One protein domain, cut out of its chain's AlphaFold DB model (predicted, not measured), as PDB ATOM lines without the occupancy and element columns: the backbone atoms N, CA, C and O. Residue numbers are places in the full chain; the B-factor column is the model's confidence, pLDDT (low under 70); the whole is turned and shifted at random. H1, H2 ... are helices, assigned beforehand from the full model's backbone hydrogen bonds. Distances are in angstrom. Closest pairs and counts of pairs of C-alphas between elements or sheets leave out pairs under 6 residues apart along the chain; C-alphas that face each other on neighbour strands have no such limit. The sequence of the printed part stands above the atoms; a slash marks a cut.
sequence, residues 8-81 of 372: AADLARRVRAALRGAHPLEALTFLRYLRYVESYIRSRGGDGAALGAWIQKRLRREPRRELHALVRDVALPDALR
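Overview. This is residues 8 to 81 of the 372 residues of an uncharacterized protein of Streptomyces sp. HIT-DPA4 (UniProt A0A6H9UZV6). The longest helix, H2, and H3 lie side by side as a helical hairpin, and the short helix H4 packs on H2, while H1 reaches away from this body and its residues 8 to 14 stick out. After H4 the last stretch runs back along H2, with residues 73 to 76 beside it. The printed part has 74 residues with four named helices, H1, H2, H3 and H4 in that order along the chain, and no named strand; the class is all helix. The whole is compact, with a radius of gyration of the C-alphas of 12.5 A, and the C-alphas span 32 by 30 by 19 A along their three main axes.

Along the chain. Find C-alpha 24 at (89.040, 220.448, 192.482); from there H2, residues 24 to 42, runs 27.2 A to C-alpha 42 at (107.413, 226.209, 173.312). Next look at residues 49 to 59, which are H3, 15.2 A from first to last C-alpha. H4 is residues 69 to 72, four residues. Go back to C-alpha 8 at (113.604, 221.465, 189.274), where the printed part begins; H1, residues 8 to 18, runs 15.7 A from there.

Arrangement. Begin with H2. It touches H3 with its residues 31 to 38 alone, and the closest C-alphas, those of Glu 38 and Gly 52, are 6.5 A apart. The two stand at a shallow tilt of 18 degrees and run opposite ways, a helical hairpin. H2 touches H4 with its residues 28 to 35 alone; look at Arg 32 and Val 71, whose C-alphas are the closest of the two helices at 4.4 A. H3 and H4 are near each other, with their closest C-alphas 8.2 A apart. H1 touches no helix, and it is apart from H2, H3 and H4. Read the backbone O and N atoms of H1, H2 and H3 and you find every O i to N i+4 pair within hydrogen-bond range; H4 is too short for such a pair, and its one O i to N i+3 pair is within range.

Size, cuts and confidence. The two C-alphas farthest apart are those of Gly 21 and Gly 45, at 33.7 A. The printed part runs from residue 8 to residue 81 without a cut. The link from H1 to H2 is tight, those from H2 to H3 and from H3 to H4 are short, and no link is long. In the B-factor column the mean pLDDT of the printed part is 76.8; look for values under 70, the model's low confidence, at residues 8 to 25, 44 to 46 and 79 to 81.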
ATOM      1  N   ALA A   8     114.742 222.150 189.892       41.59
ATOM      2  CA  ALA A   8     113.604 221.465 189.274       41.59
ATOM      3  C   ALA A   8     112.881 220.527 190.261       41.59
ATOM      4  O   ALA A   8     111.650 220.468 190.287       41.59
ATOM      5  N   ALA A   9     113.639 219.829 191.116       43.97
ATOM      6  CA  ALA A   9     113.082 218.966 192.154       43.97
ATOM      7  C   ALA A   9     112.320 219.760 193.229       43.97
ATOM      8  O   ALA A   9     111.269 219.316 193.697       43.97
ATOM      9  N   ASP A  10     112.813 220.948 193.586       41.25
ATOM     10  CA  ASP A  10     112.187 221.786 194.606       41.25
ATOM     11  C   ASP A  10     110.905 222.469 194.110       41.25
ATOM     12  O   ASP A  10     109.880 222.458 194.800       41.25
ATOM     13  N   LEU A  11     110.909 222.929 192.855       46.12
ATOM     14  CA  LEU A  11     109.712 223.418 192.173       46.12
ATOM     15  C   LEU A  11     108.642 222.318 192.084       46.12
ATOM     16  O   LEU A  11     107.491 222.533 192.458       46.12
ATOM     17  N   ALA A  12     109.028 221.100 191.691       50.09
ATOM     18  CA  ALA A  12     108.112 219.963 191.620       50.09
ATOM     19  C   ALA A  12     107.520 219.571 192.988       50.09
ATOM     20  O   ALA A  12     106.409 219.032 193.047       50.09
ATOM     21  N   ARG A  13     108.239 219.821 194.090       55.28
ATOM     22  CA  ARG A  13     107.777 219.568 195.463       55.28
ATOM     23  C   ARG A  13     106.764 220.619 195.917       55.28
ATOM     24  O   ARG A  13     105.699 220.252 196.410       55.28
ATOM     25  N   ARG A  14     107.062 221.899 195.680       57.88
ATOM     26  CA  ARG A  14     106.172 223.033 195.986       57.88
ATOM     27  C   ARG A  14     104.863 222.956 195.197       57.88
ATOM     28  O   ARG A  14     103.787 223.080 195.774       57.88
ATOM     29  N   VAL A  15     104.944 222.604 193.913       57.50
ATOM     30  CA  VAL A  15     103.777 222.378 193.043       57.50
ATOM     31  C   VAL A  15     102.901 221.219 193.541       57.50
ATOM     32  O   VAL A  15     101.674 221.308 193.532       57.50
ATOM     33  N   ARG A  16     103.505 220.123 194.026       59.44
ATOM     34  CA  ARG A  16     102.747 219.001 194.613       59.44
ATOM     35  C   ARG A  16     102.026 219.382 195.900       59.44
ATOM     36  O   ARG A  16     100.960 218.828 196.143       59.44
ATOM     37  N   ALA A  17     102.614 220.249 196.720       59.59
ATOM     38  CA  ALA A  17     102.009 220.695 197.970       59.59
ATOM     39  C   ALA A  17     100.783 221.583 197.706       59.59
ATOM     40  O   ALA A  17      99.720 221.304 198.255       59.59
ATOM     41  N   ALA A  18     100.895 222.548 196.785       58.84
ATOM     42  CA  ALA A  18      99.791 223.433 196.403       58.84
ATOM     43  C   ALA A  18      98.560 222.661 195.889       58.84
ATOM     44  O   ALA A  18      97.432 222.954 196.261       58.84
ATOM     45  N   LEU A  19      98.769 221.600 195.102       56.00
ATOM     46  CA  LEU A  19      97.687 220.797 194.516       56.00
ATOM     47  C   LEU A  19      97.037 219.764 195.456       56.00
ATOM     48  O   LEU A  19      96.086 219.104 195.045       56.00
ATOM     49  N   ARG A  20      97.572 219.538 196.664       57.12
ATOM     50  CA  ARG A  20      97.024 218.546 197.613       57.12
ATOM     51  C   ARG A  20      95.927 219.110 198.516       57.12
ATOM     52  O   ARG A  20      95.153 218.316 199.033       57.12
ATOM     53  N   GLY A  21      95.877 220.429 198.697       49.06
ATOM     54  CA  GLY A  21      94.872 221.116 199.520       49.06
ATOM     55  C   GLY A  21      93.869 221.957 198.729       49.06
ATOM     56  O   GLY A  21      92.993 222.560 199.330       49.06
ATOM     57  N   ALA A  22      94.009 222.008 197.405       53.31
ATOM     58  CA  ALA A  22      93.216 222.870 196.542       53.31
ATOM     59  C   ALA A  22      91.855 222.237 196.211       53.31
ATOM     60  O   ALA A  22      91.773 221.031 195.940       53.31
ATOM     61  N   HIS A  23      90.789 223.038 196.184       59.94
ATOM     62  CA  HIS A  23      89.489 222.575 195.707       59.94
ATOM     63  C   HIS A  23      89.614 222.078 194.248       59.94
ATOM     64  O   HIS A  23      90.415 222.602 193.479       59.94
ATOM     65  N   PRO A  24      88.835 221.080 193.796       58.88
ATOM     66  CA  PRO A  24      89.040 220.448 192.482       58.88
ATOM     67  C   PRO A  24      89.039 221.407 191.269       58.88
ATOM     68  O   PRO A  24      89.695 221.143 190.264       58.88
ATOM     69  N   LEU A  25      88.334 222.540 191.365       63.00
ATOM     70  CA  LEU A  25      88.372 223.623 190.371       63.00
ATOM     71  C   LEU A  25      89.716 224.368 190.358       63.00
ATOM     72  O   LEU A  25      90.226 224.696 189.292       63.00
ATOM     73  N   GLU A  26      90.339 224.571 191.516       72.94
ATOM     74  CA  GLU A  26      91.660 225.193 191.648       72.94
ATOM     75  C   GLU A  26      92.759 224.302 191.049       72.94
ATOM     76  O   GLU A  26      93.690 224.805 190.421       72.94
ATOM     77  N   ALA A  27      92.624 222.973 191.148       79.81
ATOM     78  CA  ALA A  27      93.567 222.033 190.541       79.81
ATOM     79  C   ALA A  27      93.545 222.076 189.002       79.81
ATOM     80  O   ALA A  27      94.603 222.076 188.368       79.81
ATOM     81  N   LEU A  28      92.355 222.145 188.394       86.19
ATOM     82  CA  LEU A  28      92.200 222.296 186.944       86.19
ATOM     83  C   LEU A  28      92.658 223.676 186.458       86.19
ATOM     84  O   LEU A  28      93.365 223.755 185.455       86.19
ATOM     85  N   THR A  29      92.341 224.746 187.190       86.81
ATOM     86  CA  THR A  29      92.838 226.104 186.908       86.81
ATOM     87  C   THR A  29      94.361 226.159 186.956       86.81
ATOM     88  O   THR A  29      94.999 226.717 186.064       86.81
ATOM     89  N   PHE A  30      94.972 225.505 187.943       87.62
ATOM     90  CA  PHE A  30      96.421 225.422 188.047       87.62
ATOM     91  C   PHE A  30      97.045 224.596 186.910       87.62
ATOM     92  O   PHE A  30      98.071 224.981 186.351       87.62
ATOM     93  N   LEU A  31      96.417 223.488 186.498       91.44
ATOM     94  CA  LEU A  31      96.858 222.733 185.318       91.44
ATOM     95  C   LEU A  31      96.719 223.544 184.024       91.44
ATOM     96  O   LEU A  31      97.595 223.455 183.165       91.44
ATOM     97  N   ARG A  32      95.666 224.360 183.895       91.88
ATOM     98  CA  ARG A  32      95.494 225.299 182.779       91.88
ATOM     99  C   ARG A  32      96.601 226.353 182.772       91.88
ATOM    100  O   ARG A  32      97.193 226.590 181.726       91.88
ATOM    101  N   TYR A  33      96.936 226.928 183.926       90.31
ATOM    102  CA  TYR A  33      98.078 227.836 184.060       90.31
ATOM    103  C   TYR A  33      99.390 227.170 183.623       90.31
ATOM    104  O   TYR A  33     100.117 227.714 182.797       90.31
ATOM    105  N   LEU A  34      99.671 225.950 184.090       93.06
ATOM    106  CA  LEU A  34     100.871 225.223 183.665       93.06
ATOM    107  C   LEU A  34     100.875 224.903 182.167       93.06
ATOM    108  O   LEU A  34     101.946 224.855 181.563       93.06
ATOM    109  N   ARG A  35      99.703 224.716 181.552       93.00
ATOM    110  CA  ARG A  35      99.602 224.593 180.097       93.00
ATOM    111  C   ARG A  35      99.930 225.908 179.387       93.00
ATOM    112  O   ARG A  35     100.631 225.862 178.381       93.00
ATOM    113  N   TYR A  36      99.505 227.060 179.912       90.62
ATOM    114  CA  TYR A  36      99.960 228.360 179.397       90.62
ATOM    115  C   TYR A  36     101.482 228.487 179.487       90.62
ATOM    116  O   TYR A  36     102.100 228.903 178.516       90.62
ATOM    117  N   VAL A  37     102.093 228.067 180.600       88.06
ATOM    118  CA  VAL A  37     103.557 228.072 180.769       88.06
ATOM    119  C   VAL A  37     104.247 227.147 179.759       88.06
ATOM    120  O   VAL A  37     105.222 227.550 179.135       88.06
ATOM    121  N   GLU A  38     103.747 225.926 179.548       90.31
ATOM    122  CA  GLU A  38     104.284 225.017 178.522       90.31
ATOM    123  C   GLU A  38     104.189 225.630 177.116       90.31
ATOM    124  O   GLU A  38     105.163 225.597 176.364       90.31
ATOM    125  N   SER A  39     103.030 226.200 176.773       86.12
ATOM    126  CA  SER A  39     102.795 226.858 175.484       86.12
ATOM    127  C   SER A  39     103.722 228.065 175.301       86.12
ATOM    128  O   SER A  39     104.347 228.204 174.254       86.12
ATOM    129  N   TYR A  40     103.905 228.869 176.354       82.75
ATOM    130  CA  TYR A  40     104.812 230.021 176.405       82.75
ATOM    131  C   TYR A  40     106.284 229.636 176.201       82.75
ATOM    132  O   TYR A  40     107.018 230.343 175.509       82.75
ATOM    133  N   ILE A  41     106.725 228.526 176.805       79.06
ATOM    134  CA  ILE A  41     108.089 227.997 176.648       79.06
ATOM    135  C   ILE A  41     108.295 227.509 175.212       79.06
ATOM    136  O   ILE A  41     109.290 227.859 174.579       79.06
ATOM    137  N   ARG A  42     107.342 226.733 174.682       80.06
ATOM    138  CA  ARG A  42     107.413 226.209 173.312       80.06
ATOM    139  C   ARG A  42     107.393 227.301 172.257       80.06
ATOM    140  O   ARG A  42     108.143 227.200 171.294       80.06
ATOM    141  N   SER A  43     106.578 228.341 172.436       75.06
ATOM    142  CA  SER A  43     106.524 229.461 171.490       75.06
ATOM    143  C   SER A  43     107.847 230.229 171.400       75.06
ATOM    144  O   SER A  43     108.006 231.030 170.497       75.06
ATOM    145  N   ARG A  44     108.784 230.004 172.330       69.50
ATOM    146  CA  ARG A  44     110.116 230.631 172.383       69.50
ATOM    147  C   ARG A  44     111.252 229.630 172.150       69.50
ATOM    148  O   ARG A  44     112.365 229.841 172.614       69.50
ATOM    149  N   GLY A  45     110.958 228.495 171.512       64.88
ATOM    150  CA  GLY A  45     111.957 227.470 171.181       64.88
ATOM    151  C   GLY A  45     112.463 226.638 172.368       64.88
ATOM    152  O   GLY A  45     113.366 225.821 172.204       64.88
ATOM    153  N   GLY A  46     111.896 226.800 173.567       69.12
ATOM    154  CA  GLY A  46     112.273 226.016 174.742       69.12
ATOM    155  C   GLY A  46     111.654 224.612 174.767       69.12
ATOM    156  O   GLY A  46     110.553 224.379 174.260       69.12
ATOM    157  N   ASP A  47     112.325 223.669 175.437       76.50
ATOM    158  CA  ASP A  47     111.802 222.309 175.629       76.50
ATOM    159  C   ASP A  47     110.795 222.234 176.793       76.50
ATOM    160  O   ASP A  47     111.146 222.173 177.974       76.50
ATOM    161  N   GLY A  48     109.506 222.213 176.446       83.75
ATOM    162  CA  GLY A  48     108.394 222.001 177.376       83.75
ATOM    163  C   GLY A  48     107.968 220.536 177.559       83.75
ATOM    164  O   GLY A  48     106.994 220.281 178.271       83.75
ATOM    165  N   ALA A  49     108.632 219.557 176.931       85.81
ATOM    166  CA  ALA A  49     108.123 218.185 176.822       85.81
ATOM    167  C   ALA A  49     107.923 217.497 178.181       85.81
ATOM    168  O   ALA A  49     106.898 216.847 178.405       85.81
ATOM    169  N   ALA A  50     108.858 217.678 179.118       85.44
ATOM    170  CA  ALA A  50     108.756 217.104 180.459       85.44
ATOM    171  C   ALA A  50     107.555 217.668 181.245       85.44
ATOM    172  O   ALA A  50     106.832 216.914 181.907       85.44
ATOM    173  N   LEU A  51     107.311 218.979 181.139       88.88
ATOM    174  CA  LEU A  51     106.159 219.640 181.756       88.88
ATOM    175  C   LEU A  51     104.854 219.173 181.101       88.88
ATOM    176  O   LEU A  51     103.927 218.774 181.806       88.88
ATOM    177  N   GLY A  52     104.805 219.122 179.768       91.31
ATOM    178  CA  GLY A  52     103.661 218.612 179.014       91.31
ATOM    179  C   GLY A  52     103.300 217.172 179.387       91.31
ATOM    180  O   GLY A  52     102.137 216.869 179.673       91.31
ATOM    181  N   ALA A  53     104.294 216.283 179.471       91.31
ATOM    182  CA  ALA A  53     104.102 214.897 179.894       91.31
ATOM    183  C   ALA A  53     103.581 214.800 181.337       91.31
ATOM    184  O   ALA A  53     102.706 213.977 181.639       91.31
ATOM    185  N   TRP A  54     104.079 215.657 182.233       93.44
ATOM    186  CA  TRP A  54     103.609 215.728 183.613       93.44
ATOM    187  C   TRP A  54     102.155 216.217 183.707       93.44
ATOM    188  O   TRP A  54     101.353 215.571 184.391       93.44
ATOM    189  N   ILE A  55     101.789 217.278 182.974       93.38
ATOM    190  CA  ILE A  55     100.414 217.801 182.892       93.38
ATOM    191  C   ILE A  55      99.475 216.690 182.417       93.38
ATOM    192  O   ILE A  55      98.474 216.410 183.077       93.38
ATOM    193  N   GLN A  56      99.829 215.978 181.341       91.62
ATOM    194  CA  GLN A  56      99.009 214.877 180.822       91.62
ATOM    195  C   GLN A  56      98.865 213.728 181.822       91.62
ATOM    196  O   GLN A  56      97.774 213.186 182.012       91.62
ATOM    197  N   LYS A  57      99.947 213.356 182.517       92.00
ATOM    198  CA  LYS A  57      99.896 212.329 183.565       92.00
ATOM    199  C   LYS A  57      98.976 212.737 184.716       92.00
ATOM    200  O   LYS A  57      98.300 211.868 185.268       92.00
ATOM    201  N   ARG A  58      98.954 214.021 185.085       88.62
ATOM    202  CA  ARG A  58      98.086 214.538 186.150       88.62
ATOM    203  C   ARG A  58      96.630 214.618 185.698       88.62
ATOM    204  O   ARG A  58      95.775 214.147 186.437       88.62
ATOM    205  N   LEU A  59      96.378 215.091 184.479       89.94
ATOM    206  CA  LEU A  59      95.043 215.184 183.886       89.94
ATOM    207  C   LEU A  59      94.379 213.803 183.741       89.94
ATOM    208  O   LEU A  59      93.197 213.654 184.016       89.94
ATOM    209  N   ARG A  60      95.144 212.741 183.434       89.19
ATOM    210  CA  ARG A  60      94.630 211.352 183.435       89.19
ATOM    211  C   ARG A  60      94.112 210.865 184.793       89.19
ATOM    212  O   ARG A  60      93.344 209.911 184.828       89.19
ATOM    213  N   ARG A  61      94.565 211.465 185.898       87.12
ATOM    214  CA  ARG A  61      94.125 211.132 187.263       87.12
ATOM    215  C   ARG A  61      92.955 212.000 187.735       87.12
ATOM    216  O   ARG A  61      92.501 211.803 188.855       87.12
ATOM    217  N   GLU A  62      92.508 212.955 186.919       85.44
ATOM    218  CA  GLU A  62      91.381 213.832 187.226       85.44
ATOM    219  C   GLU A  62      90.061 213.168 186.788       85.44
ATOM    220  O   GLU A  62      89.907 212.892 185.591       85.44
ATOM    221  N   PRO A  63      89.123 212.892 187.717       83.44
ATOM    222  CA  PRO A  63      87.874 212.191 187.411       83.44
ATOM    223  C   PRO A  63      86.934 212.945 186.457       83.44
ATOM    224  O   PRO A  63      86.199 212.294 185.716       83.44
ATOM    225  N   ARG A  64      86.970 214.284 186.429       83.56
ATOM    226  CA  ARG A  64      86.070 215.129 185.615       83.56
ATOM    227  C   ARG A  64      86.560 215.268 184.178       83.56
ATOM    228  O   ARG A  64      87.179 216.267 183.802       83.56
ATOM    229  N   ARG A  65      86.334 214.233 183.373       84.25
ATOM    230  CA  ARG A  65      86.824 214.149 181.985       84.25
ATOM    231  C   ARG A  65      86.261 215.246 181.087       84.25
ATOM    232  O   ARG A  65      86.973 215.744 180.221       84.25
ATOM    233  N   GLU A  66      85.028 215.656 181.337       81.38
ATOM    234  CA  GLU A  66      84.325 216.741 180.660       81.38
ATOM    235  C   GLU A  66      85.047 218.094 180.782       81.38
ATOM    236  O   GLU A  66      84.967 218.916 179.875       81.38
ATOM    237  N   LEU A  67      85.842 218.303 181.839       83.75
ATOM    238  CA  LEU A  67      86.620 219.530 182.042       83.75
ATOM    239  C   LEU A  67      88.054 219.447 181.499       83.75
ATOM    240  O   LEU A  67      88.816 220.404 181.623       83.75
ATOM    241  N   HIS A  68      88.464 218.334 180.879       89.44
ATOM    242  CA  HIS A  68      89.830 218.197 180.348       89.44
ATOM    243  C   HIS A  68      90.118 219.192 179.218       89.44
ATOM    244  O   HIS A  68      91.264 219.626 179.083       89.44
ATOM    245  N   ALA A  69      89.092 219.579 178.453       87.88
ATOM    246  CA  ALA A  69      89.173 220.612 177.420       87.88
ATOM    247  C   ALA A  69      89.706 221.943 177.981       87.88
ATOM    248  O   ALA A  69      90.585 222.558 177.387       87.88
ATOM    249  N   LEU A  70      89.316 222.308 179.211       86.75
ATOM    250  CA  LEU A  70      89.769 223.526 179.898       86.75
ATOM    251  C   LEU A  70      91.302 223.623 180.017       86.75
ATOM    252  O   LEU A  70      91.842 224.726 180.073       86.75
ATOM    253  N   VAL A  71      91.992 222.480 180.086       89.81
ATOM    254  CA  VAL A  71      93.454 222.374 180.223       89.81
ATOM    255  C   VAL A  71      94.138 222.074 178.887       89.81
ATOM    256  O   VAL A  71      95.332 222.333 178.742       89.81
ATOM    257  N   ARG A  72      93.441 221.469 177.922       88.06
ATOM    258  CA  ARG A  72      94.012 221.125 176.608       88.06
ATOM    259  C   ARG A  72      93.945 222.296 175.638       88.06
ATOM    260  O   ARG A  72      94.940 222.564 174.974       88.06
ATOM    261  N   ASP A  73      92.830 223.013 175.634       86.62
ATOM    262  CA  ASP A  73      92.506 224.019 174.623       86.62
ATOM    263  C   ASP A  73      92.999 225.396 175.073       86.62
ATOM    264  O   ASP A  73      92.254 226.366 175.215       86.62
ATOM    265  N   VAL A  74      94.291 225.453 175.385       86.62
ATOM    266  CA  VAL A  74      94.974 226.673 175.795       86.62
ATOM    267  C   VAL A  74      95.707 227.248 174.592       86.62
ATOM    268  O   VAL A  74      96.712 226.699 174.146       86.62
ATOM    269  N   ALA A  75      95.223 228.385 174.102       83.69
ATOM    270  CA  ALA A  75      95.951 229.236 173.173       83.69
ATOM    271  C   ALA A  75      96.569 230.402 173.947       83.69
ATOM    272  O   ALA A  75      95.897 231.005 174.782       83.69
ATOM    273  N   LEU A  76      97.834 230.735 173.674       81.88
ATOM    274  CA  LEU A  76      98.434 231.944 174.237       81.88
ATOM    275  C   LEU A  76      97.628 233.172 173.781       81.88
ATOM    276  O   LEU A  76      97.354 233.275 172.576       81.88
ATOM    277  N   PRO A  77      97.272 234.090 174.702       80.00
ATOM    278  CA  PRO A  77      96.753 235.404 174.343       80.00
ATOM    279  C   PRO A  77      97.727 236.104 173.399       80.00
ATOM    280  O   PRO A  77      98.937 235.938 173.556       80.00
ATOM    281  N   ASP A  78      97.222 236.902 172.461       71.00
ATOM    282  CA  ASP A  78      98.057 237.550 171.441       71.00
ATOM    283  C   ASP A  78      99.176 238.404 172.059       71.00
ATOM    284  O   ASP A  78     100.306 238.357 171.589       71.00
ATOM    285  N   ALA A  79      98.917 239.055 173.199       66.50
ATOM    286  CA  ALA A  79      99.914 239.821 173.954       66.50
ATOM    287  C   ALA A  79     101.095 238.987 174.504       66.50
ATOM    288  O   ALA A  79     102.134 239.545 174.838       66.50
ATOM    289  N   LEU A  80     100.939 237.664 174.642       66.75
ATOM    290  CA  LEU A  80     101.976 236.754 175.150       66.75
ATOM    291  C   LEU A  80     102.636 235.916 174.050       66.75
ATOM    292  O   LEU A  80     103.606 235.195 174.331       66.75
ATOM    293  N   ARG A  81     102.110 235.982 172.822       67.25
ATOM    294  CA  ARG A  81     102.740 235.359 171.660       67.25
ATOM    295  C   ARG A  81     104.035 236.109 171.342       67.25
ATOM    296  O   ARG A  81     104.094 237.321 171.547       67.25
TER     297      ARG A  81